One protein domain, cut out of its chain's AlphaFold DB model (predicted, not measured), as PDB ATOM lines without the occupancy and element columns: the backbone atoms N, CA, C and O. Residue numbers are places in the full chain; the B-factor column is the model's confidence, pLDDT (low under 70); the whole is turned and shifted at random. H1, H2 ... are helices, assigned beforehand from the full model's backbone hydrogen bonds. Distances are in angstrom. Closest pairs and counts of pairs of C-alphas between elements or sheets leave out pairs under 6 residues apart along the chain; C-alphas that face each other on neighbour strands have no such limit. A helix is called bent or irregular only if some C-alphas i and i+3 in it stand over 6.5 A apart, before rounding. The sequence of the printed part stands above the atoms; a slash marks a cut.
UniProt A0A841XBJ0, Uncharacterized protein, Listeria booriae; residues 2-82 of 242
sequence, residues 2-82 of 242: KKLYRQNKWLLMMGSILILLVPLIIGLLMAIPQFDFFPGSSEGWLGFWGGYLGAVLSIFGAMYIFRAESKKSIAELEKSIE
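AT A GLANCE: This is residues 2 to 82 of the 242 residues of an uncharacterized protein of Listeria booriae (UniProt A0A841XBJ0). A long, narrow, loosely made U: the chain runs out along H1 and H2, turns through a long loop, and folds back as one very long helix, H3, which makes the longest axis. The two arms come near each other only toward the loop; residues 2 to 18 and residues 57 to 82 stand free, and short H1 sits at the far end of the H2 arm. The printed part has 81 residues with three named helices, in the order H1, H2, H3, and no named strand; the class is all helix. It is extended, with a radius of gyration of the C-alphas of 20.0 A, and spans 67 by 25 by 14 A, only just a rod.

HOW THE PARTS SIT: The longest helix is H3, residues 42 to 82. H2, residues 9 to 30, is near H3, with 8 pairs of C-alphas within 10 A and the closest at 8.4 A. H2 has a kink of 29 degrees near residue 20; it is neither bent nor irregular, but only just: C-alphas 20 and 23 are 6.1 A apart. H1, residues 2 to 7, and H2 meet only through their link, which is tight, with 1 residue. H1 and H3 are apart. Every O i to N i+4 pair is within hydrogen-bond range in H1 and H3; in H2 it is 16 of 18.

IN THESE COORDINATES: H3 is 60.7 A from first to last C-alpha, from C-alpha 42 at (145.808, 209.349, 111.864) to C-alpha 82 at (198.430, 181.243, 100.816). H2 is 32.3 A long and H1 8.7 A, beginning with C-alpha 2 at (190.192, 204.014, 109.370).

THE WHOLE: The C-alphas of Pro 33 and Glu 82, the two farthest apart, are 67.7 A apart. The printed part has no cut. The link from H2 to H3 is long, with 11 residues, and its residues 32 to 37 stand free. The mean pLDDT of the printed part is 73.5; residues 2 to 9, 33 to 43, 72 to 73, 77 and 80 to 82 are under 70.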
ATOM      1  N   LYS A   2     190.397 202.545 109.273       33.41
ATOM      2  CA  LYS A   2     190.192 204.014 109.370       33.41
ATOM      3  C   LYS A   2     189.827 204.712 108.048       33.41
ATOM      4  O   LYS A   2     189.346 205.833 108.098       33.41
ATOM      5  N   LYS A   3     190.041 204.086 106.882       37.06
ATOM      6  CA  LYS A   3     189.914 204.753 105.569       37.06
ATOM      7  C   LYS A   3     188.455 204.902 105.097       37.06
ATOM      8  O   LYS A   3     188.038 206.018 104.834       37.06
ATOM      9  N   LEU A   4     187.637 203.843 105.132       44.78
ATOM     10  CA  LEU A   4     186.232 203.893 104.673       44.78
ATOM     11  C   LEU A   4     185.287 204.663 105.619       44.78
ATOM     12  O   LEU A   4     184.469 205.453 105.159       44.78
ATOM     13  N   TYR A   5     185.438 204.518 106.943       48.41
ATOM     14  CA  TYR A   5     184.663 205.306 107.917       48.41
ATOM     15  C   TYR A   5     185.069 206.788 107.937       48.41
ATOM     16  O   TYR A   5     184.287 207.624 108.367       48.41
ATOM     17  N   ARG A   6     186.283 207.143 107.492       47.75
ATOM     18  CA  ARG A   6     186.749 208.539 107.451       47.75
ATOM     19  C   ARG A   6     186.386 209.241 106.137       47.75
ATOM     20  O   ARG A   6     186.159 210.442 106.185       47.75
ATOM     21  N   GLN A   7     186.277 208.522 105.015       53.44
ATOM     22  CA  GLN A   7     185.981 209.127 103.706       53.44
ATOM     23  C   GLN A   7     184.484 209.345 103.427       53.44
ATOM     24  O   GLN A   7     184.151 210.299 102.738       53.44
ATOM     25  N   ASN A   8     183.575 208.553 104.018       59.19
ATOM     26  CA  ASN A   8     182.143 208.594 103.659       59.19
ATOM     27  C   ASN A   8     181.204 208.988 104.816       59.19
ATOM     28  O   ASN A   8     180.000 208.738 104.743       59.19
ATOM     29  N   LYS A   9     181.715 209.631 105.882       68.12
ATOM     30  CA  LYS A   9     180.861 210.136 106.982       68.12
ATOM     31  C   LYS A   9     179.758 211.061 106.480       68.12
ATOM     32  O   LYS A   9     178.658 211.027 107.011       68.12
ATOM     33  N   TRP A  10     180.056 211.837 105.439       76.88
ATOM     34  CA  TRP A  10     179.102 212.731 104.797       76.88
ATOM     35  C   TRP A  10     177.916 211.981 104.183       76.88
ATOM     36  O   TRP A  10     176.783 212.393 104.374       76.88
ATOM     37  N   LEU A  11     178.147 210.845 103.513       76.94
ATOM     38  CA  LEU A  11     177.070 210.037 102.927       76.94
ATOM     39  C   LEU A  11     176.190 209.394 104.003       76.94
ATOM     40  O   LEU A  11     174.972 209.362 103.857       76.94
ATOM     41  N   LEU A  12     176.794 208.933 105.104       79.56
ATOM     42  CA  LEU A  12     176.042 208.428 106.256       79.56
ATOM     43  C   LEU A  12     175.221 209.542 106.918       79.56
ATOM     44  O   LEU A  12     174.048 209.336 107.206       79.56
ATOM     45  N   MET A  13     175.806 210.729 107.095       79.56
ATOM     46  CA  MET A  13     175.118 211.897 107.649       79.56
ATOM     47  C   MET A  13     173.965 212.350 106.743       79.56
ATOM     48  O   MET A  13     172.856 212.556 107.224       79.56
ATOM     49  N   MET A  14     174.195 212.433 105.430       82.56
ATOM     50  CA  MET A  14     173.182 212.783 104.434       82.56
ATOM     51  C   MET A  14     172.048 211.752 104.396       82.56
ATOM     52  O   MET A  14     170.884 212.137 104.357       82.56
ATOM     53  N   GLY A  15     172.367 210.456 104.473       82.44
ATOM     54  CA  GLY A  15     171.374 209.384 104.555       82.44
ATOM     55  C   GLY A  15     170.512 209.478 105.816       82.44
ATOM     56  O   GLY A  15     169.290 209.408 105.725       82.44
ATOM     57  N   SER A  16     171.120 209.716 106.983       81.19
ATOM     58  CA  SER A  16     170.382 209.925 108.239       81.19
ATOM     59  C   SER A  16     169.481 211.161 108.195       81.19
ATOM     60  O   SER A  16     168.363 211.119 108.701       81.19
ATOM     61  N   ILE A  17     169.940 212.241 107.558       85.00
ATOM     62  CA  ILE A  17     169.142 213.455 107.351       85.00
ATOM     63  C   ILE A  17     167.954 213.156 106.434       85.00
ATOM     64  O   ILE A  17     166.830 213.513 106.778       85.00
ATOM     65  N   LEU A  18     168.168 212.450 105.317       83.50
ATOM     66  CA  LEU A  18     167.098 212.070 104.390       83.50
ATOM     67  C   LEU A  18     166.024 211.212 105.070       83.50
ATOM     68  O   LEU A  18     164.839 211.387 104.793       83.50
ATOM     69  N   ILE A  19     166.437 210.323 105.981       85.38
ATOM     70  CA  ILE A  19     165.519 209.449 106.716       85.38
ATOM     71  C   ILE A  19     164.529 210.252 107.579       85.38
ATOM     72  O   ILE A  19     163.378 209.862 107.756       85.38
ATOM     73  N   LEU A  20     164.958 211.404 108.092       83.88
ATOM     74  CA  LEU A  20     164.118 212.290 108.900       83.88
ATOM     75  C   LEU A  20     163.353 213.312 108.048       83.88
ATOM     76  O   LEU A  20     162.230 213.684 108.387       83.88
ATOM     77  N   LEU A  21     163.941 213.759 106.937       85.12
ATOM     78  CA  LEU A  21     163.369 214.798 106.077       85.12
ATOM     79  C   LEU A  21     162.202 214.296 105.228       85.12
ATOM     80  O   LEU A  21     161.245 215.039 105.027       85.12
ATOM     81  N   VAL A  22     162.249 213.053 104.742       84.06
ATOM     82  CA  VAL A  22     161.193 212.507 103.875       84.06
ATOM     83  C   VAL A  22     159.829 212.443 104.589       84.06
ATOM     84  O   VAL A  22     158.870 212.988 104.040       84.06
ATOM     85  N   PRO A  23     159.705 211.895 105.817       81.62
ATOM     86  CA  PRO A  23     158.450 211.944 106.574       81.62
ATOM     87  C   PRO A  23     157.980 213.374 106.866       81.62
ATOM     88  O   PRO A  23     156.788 213.662 106.797       81.62
ATOM     89  N   LEU A  24     158.913 214.287 107.159       83.00
ATOM     90  CA  LEU A  24     158.604 215.687 107.455       83.00
ATOM     91  C   LEU A  24     158.010 216.409 106.236       83.00
ATOM     92  O   LEU A  24     157.009 217.109 106.358       83.00
ATOM     93  N   ILE A  25     158.605 216.212 105.055       84.62
ATOM     94  CA  ILE A  25     158.123 216.787 103.794       84.62
ATOM     95  C   ILE A  25     156.736 216.235 103.465       84.62
ATOM     96  O   ILE A  25     155.841 217.014 103.157       84.62
ATOM     97  N   ILE A  26     156.531 214.918 103.575       80.56
ATOM     98  CA  ILE A  26     155.226 214.295 103.305       80.56
ATOM     99  C   ILE A  26     154.155 214.853 104.254       80.56
ATOM    100  O   ILE A  26     153.073 215.221 103.797       80.56
ATOM    101  N   GLY A  27     154.471 214.996 105.545       77.56
ATOM    102  CA  GLY A  27     153.559 215.592 106.524       77.56
ATOM    103  C   GLY A  27     153.222 217.060 106.232       77.56
ATOM    104  O   GLY A  27     152.074 217.467 106.378       77.56
ATOM    105  N   LEU A  28     154.195 217.851 105.765       78.94
ATOM    106  CA  LEU A  28     153.970 219.246 105.365       78.94
ATOM    107  C   LEU A  28     153.148 219.362 104.075       78.94
ATOM    108  O   LEU A  28     152.296 220.242 103.984       78.94
ATOM    109  N   LEU A  29     153.368 218.481 103.095       76.56
ATOM    110  CA  LEU A  29     152.597 218.457 101.848       76.56
ATOM    111  C   LEU A  29     151.119 218.131 102.099       76.56
ATOM    112  O   LEU A  29     150.260 218.731 101.461       76.56
ATOM    113  N   MET A  30     150.823 217.247 103.060       70.12
ATOM    114  CA  MET A  30     149.449 216.933 103.476       70.12
ATOM    115  C   MET A  30     148.732 218.108 104.164       70.12
ATOM    116  O   MET A  30     147.509 218.124 104.206       70.12
ATOM    117  N   ALA A  31     149.462 219.099 104.691       71.00
ATOM    118  CA  ALA A  31     148.878 220.272 105.349       71.00
ATOM    119  C   ALA A  31     148.507 221.408 104.373       71.00
ATOM    120  O   ALA A  31     147.915 222.409 104.788       71.00
ATOM    121  N   ILE A  32     148.870 221.294 103.089       76.62
ATOM    122  CA  ILE A  32     148.591 222.314 102.073       76.62
ATOM    123  C   ILE A  32     147.239 222.000 101.403       76.62
ATOM    124  O   ILE A  32     147.117 220.966 100.749       76.62
ATOM    125  N   PRO A  33     146.245 222.910 101.448       66.25
ATOM    126  CA  PRO A  33     144.881 222.659 100.952       66.25
ATOM    127  C   PRO A  33     144.771 222.466  99.427       66.25
ATOM    128  O   PRO A  33     143.731 222.067  98.918       66.25
ATOM    129  N   GLN A  34     145.835 222.732  98.665       67.12
ATOM    130  CA  GLN A  34     145.913 222.424  97.227       67.12
ATOM    131  C   GLN A  34     146.242 220.945  96.947       67.12
ATOM    132  O   GLN A  34     146.071 220.486  95.820       67.12
ATOM    133  N   PHE A  35     146.694 220.203  97.964       63.03
ATOM    134  CA  PHE A  35     147.020 218.773  97.914       63.03
ATOM    135  C   PHE A  35     146.028 217.918  98.725       63.03
ATOM    136  O   PHE A  35     146.326 216.778  99.073       63.03
ATOM    137  N   ASP A  36     144.815 218.429  98.954       58.00
ATOM    138  CA  ASP A  36     143.730 217.807  99.740       58.00
ATOM    139  C   ASP A  36     143.114 216.543  99.084       58.00
ATOM    140  O   ASP A  36     142.095 216.010  99.513       58.00
ATOM    141  N   PHE A  37     143.742 216.031  98.019       58.88
ATOM    142  CA  PHE A  37     143.386 214.774  97.352       58.88
ATOM    143  C   PHE A  37     143.812 213.527  98.149       58.88
ATOM    144  O   PHE A  37     143.374 212.420  97.836       58.88
ATOM    145  N   PHE A  38     144.658 213.697  99.172       58.09
ATOM    146  CA  PHE A  38     145.097 212.640 100.086       58.09
ATOM    147  C   PHE A  38     144.661 212.969 101.522       58.09
ATOM    148  O   PHE A  38     145.473 213.489 102.289       58.09
ATOM    149  N   PRO A  39     143.409 212.674 101.923       57.31
ATOM    150  CA  PRO A  39     142.993 212.834 103.311       57.31
ATOM    151  C   PRO A  39     143.796 211.867 104.191       57.31
ATOM    152  O   PRO A  39     143.546 210.661 104.229       57.31
ATOM    153  N   GLY A  40     144.814 212.393 104.871       62.34
ATOM    154  CA  GLY A  40     145.648 211.629 105.788       62.34
ATOM    155  C   GLY A  40     144.900 211.367 107.090       62.34
ATOM    156  O   GLY A  40     144.823 212.243 107.948       62.34
ATOM    157  N   SER A  41     144.352 210.163 107.264       67.50
ATOM    158  CA  SER A  41     143.857 209.733 108.572       67.50
ATOM    159  C   SER A  41     145.032 209.463 109.520       67.50
ATOM    160  O   SER A  41     146.111 209.031 109.103       67.50
ATOM    161  N   SER A  42     144.827 209.686 110.819       68.25
ATOM    162  CA  SER A  42     145.808 209.349 111.864       68.25
ATOM    163  C   SER A  42     146.238 207.875 111.808       68.25
ATOM    164  O   SER A  42     147.396 207.551 112.071       68.25
ATOM    165  N   GLU A  43     145.330 206.991 111.391       69.81
ATOM    166  CA  GLU A  43     145.574 205.561 111.175       69.81
ATOM    167  C   GLU A  43     146.482 205.291 109.963       69.81
ATOM    168  O   GLU A  43     147.397 204.468 110.046       69.81
ATOM    169  N   GLY A  44     146.306 206.030 108.860       74.44
ATOM    170  CA  GLY A  44     147.179 205.941 107.686       74.44
ATOM    171  C   GLY A  44     148.610 206.396 107.982       74.44
ATOM    172  O   GLY A  44     149.573 205.794 107.503       74.44
ATOM    173  N   TRP A  45     148.764 207.407 108.841       78.69
ATOM    174  CA  TRP A  45     150.075 207.888 109.279       78.69
ATOM    175  C   TRP A  45     150.808 206.876 110.164       78.69
ATOM    176  O   TRP A  45     152.012 206.659 110.009       78.69
ATOM    177  N   LEU A  46     150.083 206.198 111.055       77.75
ATOM    178  CA  LEU A  46     150.645 205.128 111.877       77.75
ATOM    179  C   LEU A  46     151.120 203.942 111.012       77.75
ATOM    180  O   LEU A  46     152.218 203.421 111.223       77.75
ATOM    181  N   GLY A  47     150.334 203.563 109.998       79.44
ATOM    182  CA  GLY A  47     150.710 202.537 109.019       79.44
ATOM    183  C   GLY A  47     151.948 202.915 108.198       79.44
ATOM    184  O   GLY A  47     152.832 202.078 107.990       79.44
ATOM    185  N   PHE A  48     152.063 204.188 107.804       82.44
ATOM    186  CA  PHE A  48     153.254 204.720 107.141       82.44
ATOM    187  C   PHE A  48     154.510 204.573 108.012       82.44
ATOM    188  O   PHE A  48     155.504 204.021 107.543       82.44
ATOM    189  N   TRP A  49     154.470 204.985 109.286       83.62
ATOM    190  CA  TRP A  49     155.616 204.835 110.193       83.62
ATOM    191  C   TRP A  49     156.017 203.377 110.412       83.62
ATOM    192  O   TRP A  49     157.212 203.080 110.429       83.62
ATOM    193  N   GLY A  50     155.043 202.470 110.532       82.62
ATOM    194  CA  GLY A  50     155.300 201.034 110.663       82.62
ATOM    195  C   GLY A  50     156.037 200.455 109.452       82.62
ATOM    196  O   GLY A  50     157.061 199.787 109.611       82.62
ATOM    197  N   GLY A  51     155.572 200.765 108.237       83.94
ATOM    198  CA  GLY A  51     156.234 200.332 107.001       83.94
ATOM    199  C   GLY A  51     157.604 200.985 106.795       83.94
ATOM    200  O   GLY A  51     158.570 200.320 106.419       83.94
ATOM    201  N   TYR A  52     157.710 202.277 107.104       84.44
ATOM    202  CA  TYR A  52     158.934 203.055 106.946       84.44
ATOM    203  C   TYR A  52     160.055 202.580 107.882       84.44
ATOM    204  O   TYR A  52     161.160 202.273 107.427       84.44
ATOM    205  N   LEU A  53     159.766 202.440 109.182       84.88
ATOM    206  CA  LEU A  53     160.722 201.911 110.162       84.88
ATOM    207  C   LEU A  53     161.105 200.461 109.852       84.88
ATOM    208  O   LEU A  53     162.284 200.114 109.945       84.88
ATOM    209  N   GLY A  54     160.143 199.635 109.432       85.56
ATOM    210  CA  GLY A  54     160.404 198.257 109.016       85.56
ATOM    211  C   GLY A  54     161.389 198.169 107.845       85.56
ATOM    212  O   GLY A  54     162.331 197.371 107.884       85.56
ATOM    213  N   ALA A  55     161.237 199.026 106.832       86.25
ATOM    214  CA  ALA A  55     162.142 199.073 105.684       86.25
ATOM    215  C   ALA A  55     163.556 199.532 106.077       86.25
ATOM    216  O   ALA A  55     164.545 198.907 105.689       86.25
ATOM    217  N   VAL A  56     163.661 200.581 106.901       85.50
ATOM    218  CA  VAL A  56     164.950 201.089 107.395       85.50
ATOM    219  C   VAL A  56     165.687 200.010 108.195       85.50
ATOM    220  O   VAL A  56     166.861 199.739 107.933       85.50
ATOM    221  N   LEU A  57     164.998 199.338 109.121       86.12
ATOM    222  CA  LEU A  57     165.579 198.252 109.915       86.12
ATOM    223  C   LEU A  57     166.004 197.060 109.050       86.12
ATOM    224  O   LEU A  57     167.075 196.500 109.281       86.12
ATOM    225  N   SER A  58     165.224 196.717 108.024       84.12
ATOM    226  CA  SER A  58     165.566 195.642 107.082       84.12
ATOM    227  C   SER A  58     166.869 195.933 106.330       84.12
ATOM    228  O   SER A  58     167.725 195.056 106.213       84.12
ATOM    229  N   ILE A  59     167.072 197.180 105.889       84.56
ATOM    230  CA  ILE A  59     168.313 197.609 105.221       84.56
ATOM    231  C   ILE A  59     169.510 197.527 106.180       84.56
ATOM    232  O   ILE A  59     170.575 197.029 105.805       84.56
ATOM    233  N   PHE A  60     169.353 197.965 107.434       82.31
ATOM    234  CA  PHE A  60     170.411 197.836 108.445       82.31
ATOM    235  C   PHE A  60     170.738 196.372 108.773       82.31
ATOM    236  O   PHE A  60     171.919 196.030 108.877       82.31
ATOM    237  N   GLY A  61     169.724 195.512 108.885       83.50
ATOM    238  CA  GLY A  61     169.890 194.073 109.097       83.50
ATOM    239  C   GLY A  61     170.647 193.403 107.949       83.50
ATOM    240  O   GLY A  61     171.639 192.709 108.186       83.50
ATOM    241  N   ALA A  62     170.262 193.692 106.704       82.31
ATOM    242  CA  ALA A  62     170.956 193.197 105.516       82.31
ATOM    243  C   ALA A  62     172.423 193.660 105.472       82.31
ATOM    244  O   ALA A  62     173.325 192.854 105.246       82.31
ATOM    245  N   MET A  63     172.695 194.936 105.773       77.25
ATOM    246  CA  MET A  63     174.068 195.453 105.845       77.25
ATOM    247  C   MET A  63     174.902 194.792 106.950       77.25
ATOM    248  O   MET A  63     176.114 194.626 106.784       77.25
ATOM    249  N   TYR A  64     174.293 194.444 108.085       80.12
ATOM    250  CA  TYR A  64     174.988 193.755 109.172       80.12
ATOM    251  C   TYR A  64     175.416 192.344 108.754       80.12
ATOM    252  O   TYR A  64     176.592 191.996 108.905       80.12
ATOM    253  N   ILE A  65     174.499 191.573 108.163       81.12
ATOM    254  CA  ILE A  65     174.768 190.216 107.668       81.12
ATOM    255  C   ILE A  65     175.832 190.254 106.568       81.12
ATOM    256  O   ILE A  65     176.848 189.572 106.681       81.12
ATOM    257  N   PHE A  66     175.675 191.138 105.579       76.44
ATOM    258  CA  PHE A  66     176.630 191.288 104.480       76.44
ATOM    259  C   PHE A  66     178.047 191.618 104.970       76.44
ATOM    260  O   PHE A  66     179.038 191.133 104.425       76.44
ATOM    261  N   ARG A  67     178.179 192.421 106.037       71.50
ATOM    262  CA  ARG A  67     179.484 192.708 106.656       71.50
ATOM    263  C   ARG A  67     180.073 191.508 107.384       71.50
ATOM    264  O   ARG A  67     181.293 191.351 107.368       71.50
ATOM    265  N   ALA A  68     179.247 190.717 108.063       75.62
ATOM    266  CA  ALA A  68     179.705 189.504 108.730       75.62
ATOM    267  C   ALA A  68     180.200 188.476 107.701       75.62
ATOM    268  O   ALA A  68     181.268 187.895 107.882       75.62
ATOM    269  N   GLU A  69     179.474 188.333 106.595       70.19
ATOM    270  CA  GLU A  69     179.820 187.452 105.482       70.19
ATOM    271  C   GLU A  69     181.073 187.928 104.737       70.19
ATOM    272  O   GLU A  69     182.010 187.156 104.564       70.19
ATOM    273  N   SER A  70     181.172 189.225 104.428       70.62
ATOM    274  CA  SER A  70     182.354 189.807 103.769       70.62
ATOM    275  C   SER A  70     183.643 189.629 104.577       70.62
ATOM    276  O   SER A  70     184.721 189.493 104.014       70.62
ATOM    277  N   LYS A  71     183.568 189.654 105.914       71.69
ATOM    278  CA  LYS A  71     184.750 189.413 106.758       71.69
ATOM    279  C   LYS A  71     185.193 187.953 106.722       71.69
ATOM    280  O   LYS A  71     186.393 187.702 106.731       71.69
ATOM    281  N   LYS A  72     184.240 187.019 106.699       69.94
ATOM    282  CA  LYS A  72     184.533 185.587 106.582       69.94
ATOM    283  C   LYS A  72     185.114 185.262 105.207       69.94
ATOM    284  O   LYS A  72     186.159 184.630 105.144       69.94
ATOM    285  N   SER A  73     184.518 185.793 104.139       67.12
ATOM    286  CA  SER A  73     184.976 185.536 102.772       67.12
ATOM    287  C   SER A  73     186.374 186.090 102.492       67.12
ATOM    288  O   SER A  73     187.152 185.432 101.814       67.12
ATOM    289  N   ILE A  74     186.737 187.254 103.044       70.06
ATOM    290  CA  ILE A  74     188.100 187.798 102.906       70.06
ATOM    291  C   ILE A  74     189.125 186.908 103.623       70.06
ATOM    292  O   ILE A  74     190.167 186.615 103.049       70.06
ATOM    293  N   ALA A  75     188.829 186.448 104.842       72.50
ATOM    294  CA  ALA A  75     189.740 185.585 105.597       72.50
ATOM    295  C   ALA A  75     189.911 184.199 104.945       72.50
ATOM    296  O   ALA A  75     191.019 183.666 104.890       72.50
ATOM    297  N   GLU A  76     188.829 183.624 104.416       72.38
ATOM    298  CA  GLU A  76     188.875 182.372 103.650       72.38
ATOM    299  C   GLU A  76     189.648 182.541 102.336       72.38
ATOM    300  O   GLU A  76     190.460 181.685 101.982       72.38
ATOM    301  N   LEU A  77     189.461 183.671 101.646       67.31
ATOM    302  CA  LEU A  77     190.189 183.987 100.421       67.31
ATOM    303  C   LEU A  77     191.693 184.132 100.684       67.31
ATOM    304  O   LEU A  77     192.489 183.538  99.961       67.31
ATOM    305  N   GLU A  78     192.091 184.859 101.730       71.44
ATOM    306  CA  GLU A  78     193.501 185.006 102.125       71.44
ATOM    307  C   GLU A  78     194.148 183.648 102.424       71.44
ATOM    308  O   GLU A  78     195.233 183.366 101.914       71.44
ATOM    309  N   LYS A  79     193.455 182.770 103.161       76.50
ATOM    310  CA  LYS A  79     193.930 181.408 103.431       76.50
ATOM    311  C   LYS A  79     194.086 180.587 102.145       76.50
ATOM    312  O   LYS A  79     195.115 179.946 101.956       76.50
ATOM    313  N   SER A  80     193.108 180.654 101.240       67.31
ATOM    314  CA  SER A  80     193.165 179.928  99.965       67.31
ATOM    315  C   SER A  80     194.282 180.424  99.036       67.31
ATOM    316  O   SER A  80     194.868 179.630  98.305       67.31
ATOM    317  N   ILE A  81     194.607 181.722  99.077       67.19
ATOM    318  CA  ILE A  81     195.719 182.307  98.317       67.19
ATOM    319  C   ILE A  81     197.053 181.803  98.865       67.19
ATOM    320  O   ILE A  81     197.940 181.485  98.079       67.19
ATOM    321  N   GLU A  82     197.200 181.729 100.187       69.31
ATOM    322  CA  GLU A  82     198.430 181.243 100.816       69.31
ATOM    323  C   GLU A  82     198.674 179.761 100.495       69.31
ATOM    324  O   GLU A  82     199.732 179.412  99.979       69.31
TER     325      GLU A  82